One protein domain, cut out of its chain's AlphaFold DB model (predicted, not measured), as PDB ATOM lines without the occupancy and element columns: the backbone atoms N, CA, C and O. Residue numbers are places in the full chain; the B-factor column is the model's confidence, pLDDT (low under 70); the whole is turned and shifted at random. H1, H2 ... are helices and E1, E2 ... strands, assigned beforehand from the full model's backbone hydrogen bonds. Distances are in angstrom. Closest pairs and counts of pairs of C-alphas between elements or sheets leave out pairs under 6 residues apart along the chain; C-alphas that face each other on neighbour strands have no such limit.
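This is residues 348 to 455 of the 485 residues of an uncharacterized protein of Ichthyophthirius multifiliis (strain G5) (UniProt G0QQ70). The model is a long rod with a small three-stranded sheet, E1, E3 and E2, partway along it: helix H1 leads into the sheet from one end, and a long helical hairpin of H2 and H3 runs out from it toward the other end. Residues 348 to 367 of H1 stick out as a bare arm, while H3 folds back beside the far part of H2 and a stretch with no named element returns to the sheet. The printed part has 108 residues with three named helices and three named strands, in the order H1, E1, H2, H3, E2, E3; the sheet has the order E1, E3, E2 and is antiparallel throughout. The class is mostly helix. The whole is extended, with a radius of gyration of the C-alphas of 24.1 A and spans of 83 by 29 by 22 A.

H1, residues 348 to 371, is on the sheet made by E1, residues 372 to 376, E3, residues 449 to 454, and E2, residues 441 to 445, but it only grazes it, with its residues 366 to 371. The closest C-alphas of H1 and E3 are those of Tyr 371 and Lys 454, 5.1 A apart. E1 is an edge strand, antiparallel to the inner strand E3 at 158 degrees between their directions; N 373 and O 452 are within hydrogen-bond range at 2.8 A, and so are N 450 and O 375 at 2.8 A. H2, residues 382 to 412, only grazes the sheet as well, with its residues 383 to 388. H2 and E2 are near each other, with 7 pairs of C-alphas within 10 A. H2 touches H3, residues 420 to 431, with residues 401 to 412 alone; the closest C-alphas are those of Ile 408 and Ala 422, 6.7 A apart. The two form a helical hairpin at a shallow tilt of 3 degrees and run opposite ways. H3 is not on the sheet, and H1 is apart from both H2 and H3. E2, the other edge strand, forms a hairpin with E3, antiparallel at 167 degrees, with N 442 and O 453 at 2.8 A and N 451 and O 444 at 2.9 A. E1, H2, H3 and E2 make a split strand-helix-strand unit, two strands running the same way with E3 between them in the sheet, and its crossover is right-handed. In H2 and H3 every O i to N i+4 pair is within hydrogen-bond range, and in H1 19 of 20 are.

H1 begins at C-alpha 348 at (24.080, -27.288, 7.133) and is 34.8 A long from first to last C-alpha. E1 follows at once and is 13.3 A long. H2, the longest helix, runs 44.6 A from C-alpha 382 at (46.900, 3.404, 39.159) to C-alpha 412 at (45.115, 47.752, 34.645). H3 is 16.4 A long, E2 12.3 A and E3 16.2 A; E3 ends at C-alpha 454 at (44.771, 1.865, 24.087).

The C-alphas of Lys 348 and Arg 411 are the two farthest apart, at 83.0 A. Without residues 348 to 367, which stand free, the body has 88 residues and spans 54 by 23 by 17 A. The printed part has no cut, and no link is long: those from H1 to E1, E1 to H2 and E2 to E3 are tight, and those from H2 to H3 and H3 to E2 are short. The mean pLDDT of the printed part is 73.5; residues 348 to 371 and 431 to 438 are under 70.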
ATOM      1  N   LYS A 348      22.780 -27.045   6.501       53.00
ATOM      2  CA  LYS A 348      24.080 -27.288   7.133       53.00
ATOM      3  C   LYS A 348      25.120 -26.221   6.782       53.00
ATOM      4  O   LYS A 348      25.819 -25.777   7.688       53.00
ATOM      5  N   ASP A 349      25.216 -25.793   5.524       55.00
ATOM      6  CA  ASP A 349      26.155 -24.747   5.093       55.00
ATOM      7  C   ASP A 349      25.808 -23.394   5.730       55.00
ATOM      8  O   ASP A 349      26.699 -22.664   6.175       55.00
ATOM      9  N   ASP A 350      24.515 -23.091   5.862       58.72
ATOM     10  CA  ASP A 350      24.043 -21.869   6.518       58.72
ATOM     11  C   ASP A 350      24.308 -21.892   8.028       58.72
ATOM     12  O   ASP A 350      24.787 -20.903   8.591       58.72
ATOM     13  N   ILE A 351      24.079 -23.030   8.693       59.81
ATOM     14  CA  ILE A 351      24.403 -23.208  10.116       59.81
ATOM     15  C   ILE A 351      25.915 -23.108  10.343       59.81
ATOM     16  O   ILE A 351      26.358 -22.458  11.291       59.81
ATOM     17  N   LEU A 352      26.727 -23.718   9.483       59.84
ATOM     18  CA  LEU A 352      28.180 -23.734   9.630       59.84
ATOM     19  C   LEU A 352      28.779 -22.344   9.366       59.84
ATOM     20  O   LEU A 352      29.610 -21.875  10.145       59.84
ATOM     21  N   SER A 353      28.275 -21.634   8.354       59.62
ATOM     22  CA  SER A 353      28.562 -20.214   8.118       59.62
ATOM     23  C   SER A 353      28.181 -19.353   9.325       59.62
ATOM     24  O   SER A 353      28.985 -18.541   9.793       59.62
ATOM     25  N   LEU A 354      26.995 -19.567   9.902       59.94
ATOM     26  CA  LEU A 354      26.541 -18.850  11.093       59.94
ATOM     27  C   LEU A 354      27.461 -19.108  12.295       59.94
ATOM     28  O   LEU A 354      27.824 -18.160  12.995       59.94
ATOM     29  N   ILE A 355      27.882 -20.355  12.520       63.69
ATOM     30  CA  ILE A 355      28.807 -20.726  13.602       63.69
ATOM     31  C   ILE A 355      30.166 -20.053  13.400       63.69
ATOM     32  O   ILE A 355      30.667 -19.415  14.329       63.69
ATOM     33  N   ILE A 356      30.748 -20.137  12.199       66.12
ATOM     34  CA  ILE A 356      32.042 -19.513  11.885       66.12
ATOM     35  C   ILE A 356      31.968 -18.001  12.099       66.12
ATOM     36  O   ILE A 356      32.818 -17.437  12.790       66.12
ATOM     37  N   ASN A 357      30.931 -17.347  11.574       60.41
ATOM     38  CA  ASN A 357      30.747 -15.904  11.717       60.41
ATOM     39  C   ASN A 357      30.537 -15.494  13.179       60.41
ATOM     40  O   ASN A 357      31.065 -14.473  13.617       60.41
ATOM     41  N   THR A 358      29.825 -16.307  13.961       60.06
ATOM     42  CA  THR A 358      29.605 -16.052  15.390       60.06
ATOM     43  C   THR A 358      30.900 -16.196  16.189       60.06
ATOM     44  O   THR A 358      31.210 -15.335  17.012       60.06
ATOM     45  N   ILE A 359      31.697 -17.237  15.925       64.81
ATOM     46  CA  ILE A 359      33.007 -17.433  16.564       64.81
ATOM     47  C   ILE A 359      33.958 -16.296  16.184       64.81
ATOM     48  O   ILE A 359      34.605 -15.724  17.060       64.81
ATOM     49  N   ALA A 360      34.010 -15.924  14.904       64.69
ATOM     50  CA  ALA A 360      34.816 -14.805  14.434       64.69
ATOM     51  C   ALA A 360      34.394 -13.491  15.109       64.69
ATOM     52  O   ALA A 360      35.245 -12.758  15.611       64.69
ATOM     53  N   GLY A 361      33.087 -13.228  15.202       61.88
ATOM     54  CA  GLY A 361      32.536 -12.065  15.896       61.88
ATOM     55  C   GLY A 361      32.891 -12.038  17.383       61.88
ATOM     56  O   GLY A 361      33.321 -11.002  17.888       61.88
ATOM     57  N   LEU A 362      32.790 -13.175  18.077       64.38
ATOM     58  CA  LEU A 362      33.186 -13.302  19.482       64.38
ATOM     59  C   LEU A 362      34.684 -13.066  19.676       64.38
ATOM     60  O   LEU A 362      35.067 -12.305  20.560       64.38
ATOM     61  N   LEU A 363      35.537 -13.665  18.842       63.56
ATOM     62  CA  LEU A 363      36.985 -13.443  18.892       63.56
ATOM     63  C   LEU A 363      37.335 -11.972  18.667       63.56
ATOM     64  O   LEU A 363      38.206 -11.432  19.348       63.56
ATOM     65  N   LEU A 364      36.631 -11.304  17.754       64.06
ATOM     66  CA  LEU A 364      36.831  -9.889  17.468       64.06
ATOM     67  C   LEU A 364      36.344  -9.001  18.620       64.06
ATOM     68  O   LEU A 364      37.019  -8.040  18.986       64.06
ATOM     69  N   PHE A 365      35.225  -9.361  19.246       65.44
ATOM     70  CA  PHE A 365      34.711  -8.711  20.449       65.44
ATOM     71  C   PHE A 365      35.679  -8.854  21.636       65.44
ATOM     72  O   PHE A 365      35.979  -7.866  22.305       65.44
ATOM     73  N   PHE A 366      36.248 -10.044  21.857       61.34
ATOM     74  CA  PHE A 366      37.275 -10.259  22.882       61.34
ATOM     75  C   PHE A 366      38.572  -9.509  22.577       61.34
ATOM     76  O   PHE A 366      39.132  -8.878  23.472       61.34
ATOM     77  N   ALA A 367      39.013  -9.498  21.317       62.03
ATOM     78  CA  ALA A 367      40.154  -8.694  20.898       62.03
ATOM     79  C   ALA A 367      39.904  -7.197  21.146       62.03
ATOM     80  O   ALA A 367      40.798  -6.500  21.614       62.03
ATOM     81  N   ALA A 368      38.687  -6.695  20.917       60.94
ATOM     82  CA  ALA A 368      38.341  -5.304  21.202       60.94
ATOM     83  C   ALA A 368      38.436  -4.963  22.702       60.94
ATOM     84  O   ALA A 368      38.880  -3.867  23.047       60.94
ATOM     85  N   PHE A 369      38.105  -5.894  23.605       64.31
ATOM     86  CA  PHE A 369      38.283  -5.687  25.049       64.31
ATOM     87  C   PHE A 369      39.743  -5.598  25.492       64.31
ATOM     88  O   PHE A 369      40.027  -4.901  26.464       64.31
ATOM     89  N   GLU A 370      40.690  -6.220  24.785       59.31
ATOM     90  CA  GLU A 370      42.119  -6.016  25.077       59.31
ATOM     91  C   GLU A 370      42.549  -4.560  24.834       59.31
ATOM     92  O   GLU A 370      43.450  -4.045  25.501       59.31
ATOM     93  N   TYR A 371      41.878  -3.873  23.904       68.06
ATOM     94  CA  TYR A 371      42.125  -2.467  23.590       68.06
ATOM     95  C   TYR A 371      41.255  -1.505  24.405       68.06
ATOM     96  O   TYR A 371      41.642  -0.344  24.554       68.06
ATOM     97  N   ILE A 372      40.119  -1.957  24.946       73.25
ATOM     98  CA  ILE A 372      39.139  -1.123  25.653       73.25
ATOM     99  C   ILE A 372      38.994  -1.592  27.107       73.25
ATOM    100  O   ILE A 372      38.305  -2.561  27.412       73.25
ATOM    101  N   GLY A 373      39.583  -0.843  28.035       74.94
ATOM    102  CA  GLY A 373      39.382  -1.030  29.467       74.94
ATOM    103  C   GLY A 373      38.225  -0.178  29.990       74.94
ATOM    104  O   GLY A 373      38.297   1.050  29.952       74.94
ATOM    105  N   ILE A 374      37.183  -0.810  30.528       75.12
ATOM    106  CA  ILE A 374      36.039  -0.127  31.151       75.12
ATOM    107  C   ILE A 374      36.178  -0.211  32.672       75.12
ATOM    108  O   ILE A 374      36.254  -1.297  33.242       75.12
ATOM    109  N   PHE A 375      36.199   0.936  33.347       77.69
ATOM    110  CA  PHE A 375      36.394   1.014  34.792       77.69
ATOM    111  C   PHE A 375      35.283   1.819  35.459       77.69
ATOM    112  O   PHE A 375      34.882   2.870  34.972       77.69
ATOM    113  N   GLY A 376      34.811   1.375  36.623       75.38
ATOM    114  CA  GLY A 376      33.877   2.169  37.424       75.38
ATOM    115  C   GLY A 376      34.512   3.467  37.942       75.38
ATOM    116  O   GLY A 376      35.724   3.547  38.149       75.38
ATOM    117  N   ALA A 377      33.693   4.481  38.237       73.00
ATOM    118  CA  ALA A 377      34.161   5.784  38.729       73.00
ATOM    119  C   ALA A 377      35.048   5.707  39.994       73.00
ATOM    120  O   ALA A 377      35.917   6.562  40.190       73.00
ATOM    121  N   LYS A 378      34.861   4.674  40.830       79.62
ATOM    122  CA  LYS A 378      35.642   4.400  42.053       79.62
ATOM    123  C   LYS A 378      36.829   3.441  41.837       79.62
ATOM    124  O   LYS A 378      37.325   2.851  42.791       79.62
ATOM    125  N   THR A 379      37.273   3.253  40.598       79.19
ATOM    126  CA  THR A 379      38.401   2.371  40.271       79.19
ATOM    127  C   THR A 379      39.691   2.755  41.005       79.19
ATOM    128  O   THR A 379      40.049   3.930  41.093       79.19
ATOM    129  N   LYS A 380      40.416   1.742  41.497       78.50
ATOM    130  CA  LYS A 380      41.757   1.877  42.093       78.50
ATOM    131  C   LYS A 380      42.883   1.701  41.064       78.50
ATOM    132  O   LYS A 380      44.048   1.598  41.440       78.50
ATOM    133  N   ASN A 381      42.565   1.652  39.767       80.31
ATOM    134  CA  ASN A 381      43.579   1.515  38.727       80.31
ATOM    135  C   ASN A 381      44.566   2.697  38.779       80.31
ATOM    136  O   ASN A 381      44.176   3.857  38.630       80.31
ATOM    137  N   ALA A 382      45.855   2.400  38.963       74.50
ATOM    138  CA  ALA A 382      46.900   3.404  39.159       74.50
ATOM    139  C   ALA A 382      47.007   4.421  38.009       74.50
ATOM    140  O   ALA A 382      47.341   5.581  38.244       74.50
ATOM    141  N   ARG A 383      46.703   4.015  36.768       77.56
ATOM    142  CA  ARG A 383      46.729   4.916  35.605       77.56
ATOM    143  C   ARG A 383      45.576   5.911  35.645       77.56
ATOM    144  O   ARG A 383      45.798   7.104  35.464       77.56
ATOM    145  N   ILE A 384      44.374   5.441  35.971       78.88
ATOM    146  CA  ILE A 384      43.192   6.304  36.112       78.88
ATOM    147  C   ILE A 384      43.356   7.258  37.295       78.88
ATOM    148  O   ILE A 384      42.990   8.427  37.204       78.88
ATOM    149  N   LEU A 385      43.959   6.798  38.391       81.88
ATOM    150  CA  LEU A 385      44.268   7.660  39.531       81.88
ATOM    151  C   LEU A 385      45.255   8.771  39.152       81.88
ATOM    152  O   LEU A 385      45.003   9.930  39.473       81.88
ATOM    153  N   ARG A 386      46.322   8.453  38.405       80.62
ATOM    154  CA  ARG A 386      47.253   9.465  37.872       80.62
ATOM    155  C   ARG A 386      46.563  10.450  36.934       80.62
ATOM    156  O   ARG A 386      46.833  11.643  37.018       80.62
ATOM    157  N   PHE A 387      45.670   9.969  36.072       81.75
ATOM    158  CA  PHE A 387      44.864  10.820  35.199       81.75
ATOM    159  C   PHE A 387      44.007  11.806  35.999       81.75
ATOM    160  O   PHE A 387      44.077  13.011  35.771       81.75
ATOM    161  N   LYS A 388      43.251  11.313  36.990       81.88
ATOM    162  CA  LYS A 388      42.419  12.156  37.861       81.88
ATOM    163  C   LYS A 388      43.245  13.161  38.656       81.88
ATOM    164  O   LYS A 388      42.830  14.307  38.806       81.88
ATOM    165  N   GLN A 389      44.409  12.746  39.145       83.88
ATOM    166  CA  GLN A 389      45.322  13.621  39.872       83.88
ATOM    167  C   GLN A 389      45.835  14.753  38.976       83.88
ATOM    168  O   GLN A 389      45.705  15.915  39.345       83.88
ATOM    169  N   LYS A 390      46.306  14.436  37.766       79.81
ATOM    170  CA  LYS A 390      46.751  15.449  36.800       79.81
ATOM    171  C   LYS A 390      45.622  16.363  36.330       79.81
ATOM    172  O   LYS A 390      45.835  17.560  36.188       79.81
ATOM    173  N   GLN A 391      44.408  15.842  36.137       79.94
ATOM    174  CA  GLN A 391      43.247  16.692  35.862       79.94
ATOM    175  C   GLN A 391      42.971  17.677  37.000       79.94
ATOM    176  O   GLN A 391      42.618  18.825  36.742       79.94
ATOM    177  N   LYS A 392      43.117  17.240  38.255       82.25
ATOM    178  CA  LYS A 392      42.956  18.118  39.414       82.25
ATOM    179  C   LYS A 392      44.050  19.187  39.450       82.25
ATOM    180  O   LYS A 392      43.721  20.354  39.595       82.25
ATOM    181  N   GLU A 393      45.305  18.809  39.218       81.00
ATOM    182  CA  GLU A 393      46.429  19.751  39.114       81.00
ATOM    183  C   GLU A 393      46.196  20.797  38.012       81.00
ATOM    184  O   GLU A 393      46.392  21.986  38.243       81.00
ATOM    185  N   ILE A 394      45.693  20.385  36.842       77.81
ATOM    186  CA  ILE A 394      45.333  21.312  35.758       77.81
ATOM    187  C   ILE A 394      44.195  22.243  36.176       77.81
ATOM    188  O   ILE A 394      44.279  23.439  35.920       77.81
ATOM    189  N   LYS A 395      43.147  21.732  36.835       79.62
ATOM    190  CA  LYS A 395      42.061  22.579  37.355       79.62
ATOM    191  C   LYS A 395      42.573  23.586  38.380       79.62
ATOM    192  O   LYS A 395      42.160  24.738  38.349       79.62
ATOM    193  N   ASP A 396      43.496  23.181  39.245       82.31
ATOM    194  CA  ASP A 396      44.102  24.069  40.233       82.31
ATOM    195  C   ASP A 396      44.970  25.147  39.555       82.31
ATOM    196  O   ASP A 396      44.918  26.309  39.956       82.31
ATOM    197  N   ILE A 397      45.702  24.805  38.486       78.69
ATOM    198  CA  ILE A 397      46.437  25.771  37.647       78.69
ATOM    199  C   ILE A 397      45.468  26.720  36.928       78.69
ATOM    200  O   ILE A 397      45.677  27.926  36.947       78.69
ATOM    201  N   MET A 398      44.375  26.211  36.352       73.44
ATOM    202  CA  MET A 398      43.343  27.033  35.706       73.44
ATOM    203  C   MET A 398      42.691  28.005  36.689       73.44
ATOM    204  O   MET A 398      42.516  29.175  36.366       73.44
ATOM    205  N   ASN A 399      42.387  27.550  37.906       80.38
ATOM    206  CA  ASN A 399      41.845  28.405  38.956       80.38
ATOM    207  C   ASN A 399      42.855  29.488  39.362       80.38
ATOM    208  O   ASN A 399      42.483  30.651  39.475       80.38
ATOM    209  N   LYS A 400      44.142  29.143  39.522       80.31
ATOM    210  CA  LYS A 400      45.216  30.127  39.759       80.31
ATOM    211  C   LYS A 400      45.334  31.136  38.616       80.31
ATOM    212  O   LYS A 400      45.491  32.322  38.880       80.31
ATOM    213  N   ASN A 401      45.189  30.692  37.371       76.50
ATOM    214  CA  ASN A 401      45.203  31.570  36.205       76.50
ATOM    215  C   ASN A 401      43.975  32.488  36.154       76.50
ATOM    216  O   ASN A 401      44.114  33.651  35.790       76.50
ATOM    217  N   ALA A 402      42.805  32.022  36.596       77.69
ATOM    218  CA  ALA A 402      41.627  32.874  36.759       77.69
ATOM    219  C   ALA A 402      41.850  33.954  37.835       77.69
ATOM    220  O   ALA A 402      41.485  35.110  37.634       77.69
ATOM    221  N   TYR A 403      42.512  33.614  38.949       80.31
ATOM    222  CA  TYR A 403      42.928  34.610  39.945       80.31
ATOM    223  C   TYR A 403      43.954  35.603  39.383       80.31
ATOM    224  O   TYR A 403      43.858  36.793  39.665       80.31
ATOM    225  N   PHE A 404      44.893  35.138  38.558       78.88
ATOM    226  CA  PHE A 404      45.871  35.993  37.886       78.88
ATOM    227  C   PHE A 404      45.209  36.971  36.903       78.88
ATOM    228  O   PHE A 404      45.545  38.151  36.885       78.88
ATOM    229  N   GLU A 405      44.216  36.521  36.134       79.81
ATOM    230  CA  GLU A 405      43.439  37.392  35.245       79.81
ATOM    231  C   GLU A 405      42.645  38.449  36.030       79.81
ATOM    232  O   GLU A 405      42.611  39.618  35.639       79.81
ATOM    233  N   LEU A 406      42.062  38.077  37.175       82.12
ATOM    234  CA  LEU A 406      41.404  39.027  38.078       82.12
ATOM    235  C   LEU A 406      42.385  40.063  38.647       82.12
ATOM    236  O   LEU A 406      42.012  41.227  38.800       82.12
ATOM    237  N   ASP A 407      43.623  39.670  38.943       81.19
ATOM    238  CA  ASP A 407      44.660  40.574  39.446       81.19
ATOM    239  C   ASP A 407      45.177  41.534  38.359       81.19
ATOM    240  O   ASP A 407      45.342  42.728  38.605       81.19
ATOM    241  N   ILE A 408      45.331  41.069  37.115       79.88
ATOM    242  CA  ILE A 408      45.587  41.943  35.953       79.88
ATOM    243  C   ILE A 408      44.442  42.946  35.778       79.88
ATOM    244  O   ILE A 408      44.692  44.145  35.667       79.88
ATOM    245  N   LYS A 409      43.183  42.494  35.827       83.19
ATOM    246  CA  LYS A 409      42.016  43.381  35.721       83.19
ATOM    247  C   LYS A 409      41.985  44.441  36.832       83.19
ATOM    248  O   LYS A 409      41.564  45.568  36.586       83.19
ATOM    249  N   ARG A 410      42.451  44.112  38.043       82.56
ATOM    250  CA  ARG A 410      42.591  45.078  39.150       82.56
ATOM    251  C   ARG A 410      43.721  46.084  38.922       82.56
ATOM    252  O   ARG A 410      43.527  47.255  39.224       82.56
ATOM    253  N   ARG A 411      44.872  45.647  38.398       81.25
ATOM    254  CA  ARG A 411      46.052  46.504  38.172       81.25
ATOM    255  C   ARG A 411      45.898  47.453  36.979       81.25
ATOM    256  O   ARG A 411      46.363  48.583  37.057       81.25
ATOM    257  N   TYR A 412      45.235  47.011  35.910       81.62
ATOM    258  CA  TYR A 412      45.115  47.752  34.645       81.62
ATOM    259  C   TYR A 412      43.699  48.309  34.373       81.62
ATOM    260  O   TYR A 412      43.467  48.953  33.351       81.62
ATOM    261  N   GLY A 413      42.740  48.095  35.282       77.75
ATOM    262  CA  GLY A 413      41.371  48.617  35.178       77.75
ATOM    263  C   GLY A 413      40.490  47.893  34.150       77.75
ATOM    264  O   GLY A 413      40.856  46.866  33.580       77.75
ATOM    265  N   GLU A 414      39.283  48.416  33.900       77.56
ATOM    266  CA  GLU A 414      38.278  47.737  33.057       77.56
ATOM    267  C   GLU A 414      38.700  47.569  31.585       77.56
ATOM    268  O   GLU A 414      38.258  46.623  30.932       77.56
ATOM    269  N   ASN A 415      39.627  48.403  31.099       77.06
ATOM    270  CA  ASN A 415      40.150  48.374  29.728       77.06
ATOM    271  C   ASN A 415      41.455  47.570  29.565       77.06
ATOM    272  O   ASN A 415      42.123  47.704  28.540       77.06
ATOM    273  N   TYR A 416      41.811  46.704  30.523       76.56
ATOM    274  CA  TYR A 416      43.057  45.918  30.500       76.56
ATOM    275  C   TYR A 416      43.290  45.119  29.205       76.56
ATOM    276  O   TYR A 416      44.429  44.889  28.823       76.56
ATOM    277  N   LYS A 417      42.232  44.728  28.483       75.12
ATOM    278  CA  LYS A 417      42.339  44.008  27.199       75.12
ATOM    279  C   LYS A 417      42.893  44.851  26.044       75.12
ATOM    280  O   LYS A 417      43.257  44.289  25.017       75.12
ATOM    281  N   ASN A 418      42.941  46.172  26.193       78.62
ATOM    282  CA  ASN A 418      43.505  47.086  25.199       78.62
ATOM    283  C   ASN A 418      44.929  47.531  25.569       78.62
ATOM    284  O   ASN A 418      45.576  48.205  24.771       78.62
ATOM    285  N   ASP A 419      45.421  47.163  26.759       79.50
ATOM    286  CA  ASP A 419      46.786  47.467  27.177       79.50
ATOM    287  C   ASP A 419      47.745  46.393  26.619       79.50
ATOM    288  O   ASP A 419      47.609  45.205  26.944       79.50
ATOM    289  N   PRO A 420      48.724  46.771  25.776       81.12
ATOM    290  CA  PRO A 420      49.655  45.821  25.175       81.12
ATOM    291  C   PRO A 420      50.490  45.057  26.213       81.12
ATOM    292  O   PRO A 420      50.846  43.905  25.964       81.12
ATOM    293  N   LYS A 421      50.760  45.632  27.394       80.19
ATOM    294  CA  LYS A 421      51.487  44.943  28.474       80.19
ATOM    295  C   LYS A 421      50.614  43.898  29.165       80.19
ATOM    296  O   LYS A 421      51.071  42.780  29.392       80.19
ATOM    297  N   ALA A 422      49.350  44.222  29.430       78.25
ATOM    298  CA  ALA A 422      48.402  43.279  30.022       78.25
ATOM    299  C   ALA A 422      48.068  42.117  29.068       78.25
ATOM    300  O   ALA A 422      47.973  40.970  29.509       78.25
ATOM    301  N   ASN A 423      47.950  42.379  27.761       78.81
ATOM    302  CA  ASN A 423      47.759  41.328  26.756       78.81
ATOM    303  C   ASN A 423      48.972  40.402  26.641       78.81
ATOM    304  O   ASN A 423      48.795  39.186  26.594       78.81
ATOM    305  N   MET A 424      50.190  40.950  26.667       78.06
ATOM    306  CA  MET A 424      51.410  40.143  26.653       78.06
ATOM    307  C   MET A 424      51.506  39.241  27.897       78.06
ATOM    308  O   MET A 424      51.807  38.056  27.762       78.06
ATOM    309  N   GLU A 425      51.180  39.750  29.093       78.38
ATOM    310  CA  GLU A 425      51.132  38.946  30.330       78.38
ATOM    311  C   GLU A 425      50.061  37.835  30.275       78.38
ATOM    312  O   GLU A 425      50.299  36.714  30.735       78.38
ATOM    313  N   LEU A 426      48.891  38.109  29.686       79.88
ATOM    314  CA  LEU A 426      47.819  37.121  29.512       79.88
ATOM    315  C   LEU A 426      48.178  36.029  28.501       79.88
ATOM    316  O   LEU A 426      47.877  34.857  28.738       79.88
ATOM    317  N   GLU A 427      48.804  36.384  27.381       77.31
ATOM    318  CA  GLU A 427      49.246  35.412  26.377       77.31
ATOM    319  C   GLU A 427      50.373  34.523  26.899       77.31
ATOM    320  O   GLU A 427      50.316  33.305  26.713       77.31
ATOM    321  N   LEU A 428      51.336  35.091  27.633       76.50
ATOM    322  CA  LEU A 428      52.413  34.320  28.253       76.50
ATOM    323  C   LEU A 428      51.852  33.267  29.224       76.50
ATOM    324  O   LEU A 428      52.280  32.114  29.204       76.50
ATOM    325  N   ASN A 429      50.842  33.636  30.020       76.19
ATOM    326  CA  ASN A 429      50.192  32.713  30.952       76.19
ATOM    327  C   ASN A 429      49.338  31.642  30.235       76.19
ATOM    328  O   ASN A 429      49.285  30.480  30.651       76.19
ATOM    329  N   LYS A 430      48.691  32.000  29.117       71.81
ATOM    330  CA  LYS A 430      47.948  31.045  28.274       71.81
ATOM    331  C   LYS A 430      48.867  30.007  27.628       71.81
ATOM    332  O   LYS A 430      48.499  28.835  27.581       71.81
ATOM    333  N   LEU A 431      50.056  30.409  27.180       66.81
ATOM    334  CA  LEU A 431      51.056  29.513  26.582       66.81
ATOM    335  C   LEU A 431      51.632  28.503  27.588       66.81
ATOM    336  O   LEU A 431      52.055  27.420  27.192       66.81
ATOM    337  N   THR A 432      51.604  28.814  28.886       65.31
ATOM    338  CA  THR A 432      52.080  27.913  29.949       65.31
ATOM    339  C   THR A 432      51.066  26.866  30.417       65.31
ATOM    340  O   THR A 432      51.395  26.067  31.294       65.31
ATOM    341  N   LEU A 433      49.846  26.822  29.865       63.50
ATOM    342  CA  LEU A 433      48.856  25.819  30.267       63.50
ATOM    343  C   LEU A 433      49.242  24.415  29.766       63.50
ATOM    344  O   LEU A 433      49.255  24.170  28.557       63.50
ATOM    345  N   PRO A 434      49.493  23.450  30.670       62.69
ATOM    346  CA  PRO A 434      49.812  22.095  30.260       62.69
ATOM    347  C   PRO A 434      48.560  21.401  29.711       62.69
ATOM    348  O   PRO A 434      47.581  21.187  30.428       62.69
ATOM    349  N   GLN A 435      48.600  20.996  28.441       60.72
ATOM    350  CA  GLN A 435      47.615  20.068  27.893       60.72
ATOM    351  C   GLN A 435      47.974  18.650  28.338       60.72
ATOM    352  O   GLN A 435      49.045  18.132  28.022       60.72
ATOM    353  N   PHE A 436      47.089  18.002  29.098       61.34
ATOM    354  CA  PHE A 436      47.295  16.601  29.436       61.34
ATOM    355  C   PHE A 436      46.875  15.708  28.271       61.34
ATOM    356  O   PHE A 436      45.688  15.511  28.013       61.34
ATOM    357  N   THR A 437      47.861  15.105  27.621       62.03
ATOM    358  CA  THR A 437      47.662  13.989  26.699       62.03
ATOM    359  C   THR A 437      48.401  12.770  27.235       62.03
ATOM    360  O   THR A 437      49.625  12.798  27.369       62.03
ATOM    361  N   ASP A 438      47.679  11.693  27.546       67.00
ATOM    362  CA  ASP A 438      48.315  10.394  27.773       67.00
ATOM    363  C   ASP A 438      48.816   9.867  26.419       67.00
ATOM    364  O   ASP A 438      48.059   9.814  25.446       67.00
ATOM    365  N   SER A 439      50.106   9.541  26.332       70.06
ATOM    366  CA  SER A 439      50.741   9.097  25.088       70.06
ATOM    367  C   SER A 439      50.341   7.680  24.685       70.06
ATOM    368  O   SER A 439      50.541   7.303  23.532       70.06
ATOM    369  N   VAL A 440      49.762   6.898  25.601       71.50
ATOM    370  CA  VAL A 440      49.485   5.470  25.403       71.50
ATOM    371  C   VAL A 440      47.986   5.178  25.328       71.50
ATOM    372  O   VAL A 440      47.592   4.224  24.660       71.50
ATOM    373  N   TYR A 441      47.129   5.987  25.958       75.31
ATOM    374  CA  TYR A 441      45.678   5.754  25.990       75.31
ATOM    375  C   TYR A 441      44.875   7.005  25.611       75.31
ATOM    376  O   TYR A 441      45.271   8.140  25.867       75.31
ATOM    377  N   PHE A 442      43.709   6.798  25.011       77.56
ATOM    378  CA  PHE A 442      42.606   7.745  25.062       77.56
ATOM    379  C   PHE A 442      41.795   7.467  26.325       77.56
ATOM    380  O   PHE A 442      41.459   6.317  26.610       77.56
ATOM    381  N   ILE A 443      41.512   8.511  27.101       80.56
ATOM    382  CA  ILE A 443      40.802   8.401  28.376       80.56
ATOM    383  C   ILE A 443      39.514   9.206  28.269       80.56
ATOM    384  O   ILE A 443      39.559  10.428  28.146       80.56
ATOM    385  N   PHE A 444      38.378   8.521  28.340       80.44
ATOM    386  CA  PHE A 444      37.056   9.135  28.381       80.44
ATOM    387  C   PHE A 444      36.498   9.005  29.795       80.44
ATOM    388  O   PHE A 444      36.292   7.896  30.288       80.44
ATOM    389  N   ASP A 445      36.280  10.137  30.461       80.50
ATOM    390  CA  ASP A 445      35.758  10.189  31.828       80.50
ATOM    391  C   ASP A 445      34.262  10.532  31.811       80.50
ATOM    392  O   ASP A 445      33.877  11.673  31.548       80.50
ATOM    393  N   PHE A 446      33.411   9.539  32.074       78.38
ATOM    394  CA  PHE A 446      31.975   9.719  32.270       78.38
ATOM    395  C   PHE A 446      31.631   9.640  33.762       78.38
ATOM    396  O   PHE A 446      32.279   8.943  34.540       78.38
ATOM    397  N   ARG A 447      30.521  10.275  34.175       74.81
ATOM    398  CA  ARG A 447      30.103  10.375  35.595       74.81
ATOM    399  C   ARG A 447      30.163   9.060  36.390       74.81
ATOM    400  O   ARG A 447      30.435   9.095  37.587       74.81
ATOM    401  N   LYS A 448      29.859   7.920  35.763       74.25
ATOM    402  CA  LYS A 448      29.826   6.600  36.421       74.25
ATOM    403  C   LYS A 448      30.919   5.640  35.937       74.25
ATOM    404  O   LYS A 448      31.213   4.673  36.640       74.25
ATOM    405  N   VAL A 449      31.521   5.901  34.778       79.19
ATOM    406  CA  VAL A 449      32.379   4.955  34.055       79.19
ATOM    407  C   VAL A 449      33.520   5.706  33.379       79.19
ATOM    408  O   VAL A 449      33.318   6.772  32.816       79.19
ATOM    409  N   ILE A 450      34.713   5.132  33.407       77.38
ATOM    410  CA  ILE A 450      35.901   5.643  32.734       77.38
ATOM    411  C   ILE A 450      36.318   4.609  31.703       77.38
ATOM    412  O   ILE A 450      36.521   3.444  32.045       77.38
ATOM    413  N   ILE A 451      36.441   5.037  30.451       77.75
ATOM    414  CA  ILE A 451      36.847   4.183  29.337       77.75
ATOM    415  C   ILE A 451      38.286   4.539  28.963       77.75
ATOM    416  O   ILE A 451      38.590   5.686  28.638       77.75
ATOM    417  N   LEU A 452      39.170   3.548  29.024       80.06
ATOM    418  CA  LEU A 452      40.539   3.611  28.529       80.06
ATOM    419  C   LEU A 452      40.612   2.874  27.196       80.06
ATOM    420  O   LEU A 452      40.459   1.659  27.170       80.06
ATOM    421  N   ILE A 453      40.892   3.583  26.108       76.75
ATOM    422  CA  ILE A 453      41.162   2.968  24.806       76.75
ATOM    423  C   ILE A 453      42.664   3.045  24.557       76.75
ATOM    424  O   ILE A 453      43.225   4.138  24.504       76.75
ATOM    425  N   LYS A 454      43.345   1.904  24.437       74.81
ATOM    426  CA  LYS A 454      44.771   1.865  24.087       74.81
ATOM    427  C   LYS A 454      44.942   2.491  22.704       74.81
ATOM    428  O   LYS A 454      44.272   2.081  21.759       74.81
ATOM    429  N   ARG A 455      45.827   3.481  22.577       70.94
ATOM    430  CA  ARG A 455      46.175   4.044  21.271       70.94
ATOM    431  C   ARG A 455      46.829   2.929  20.456       70.94
ATOM    432  O   ARG A 455      47.832   2.382  20.924       70.94
TER     433      ARG A 455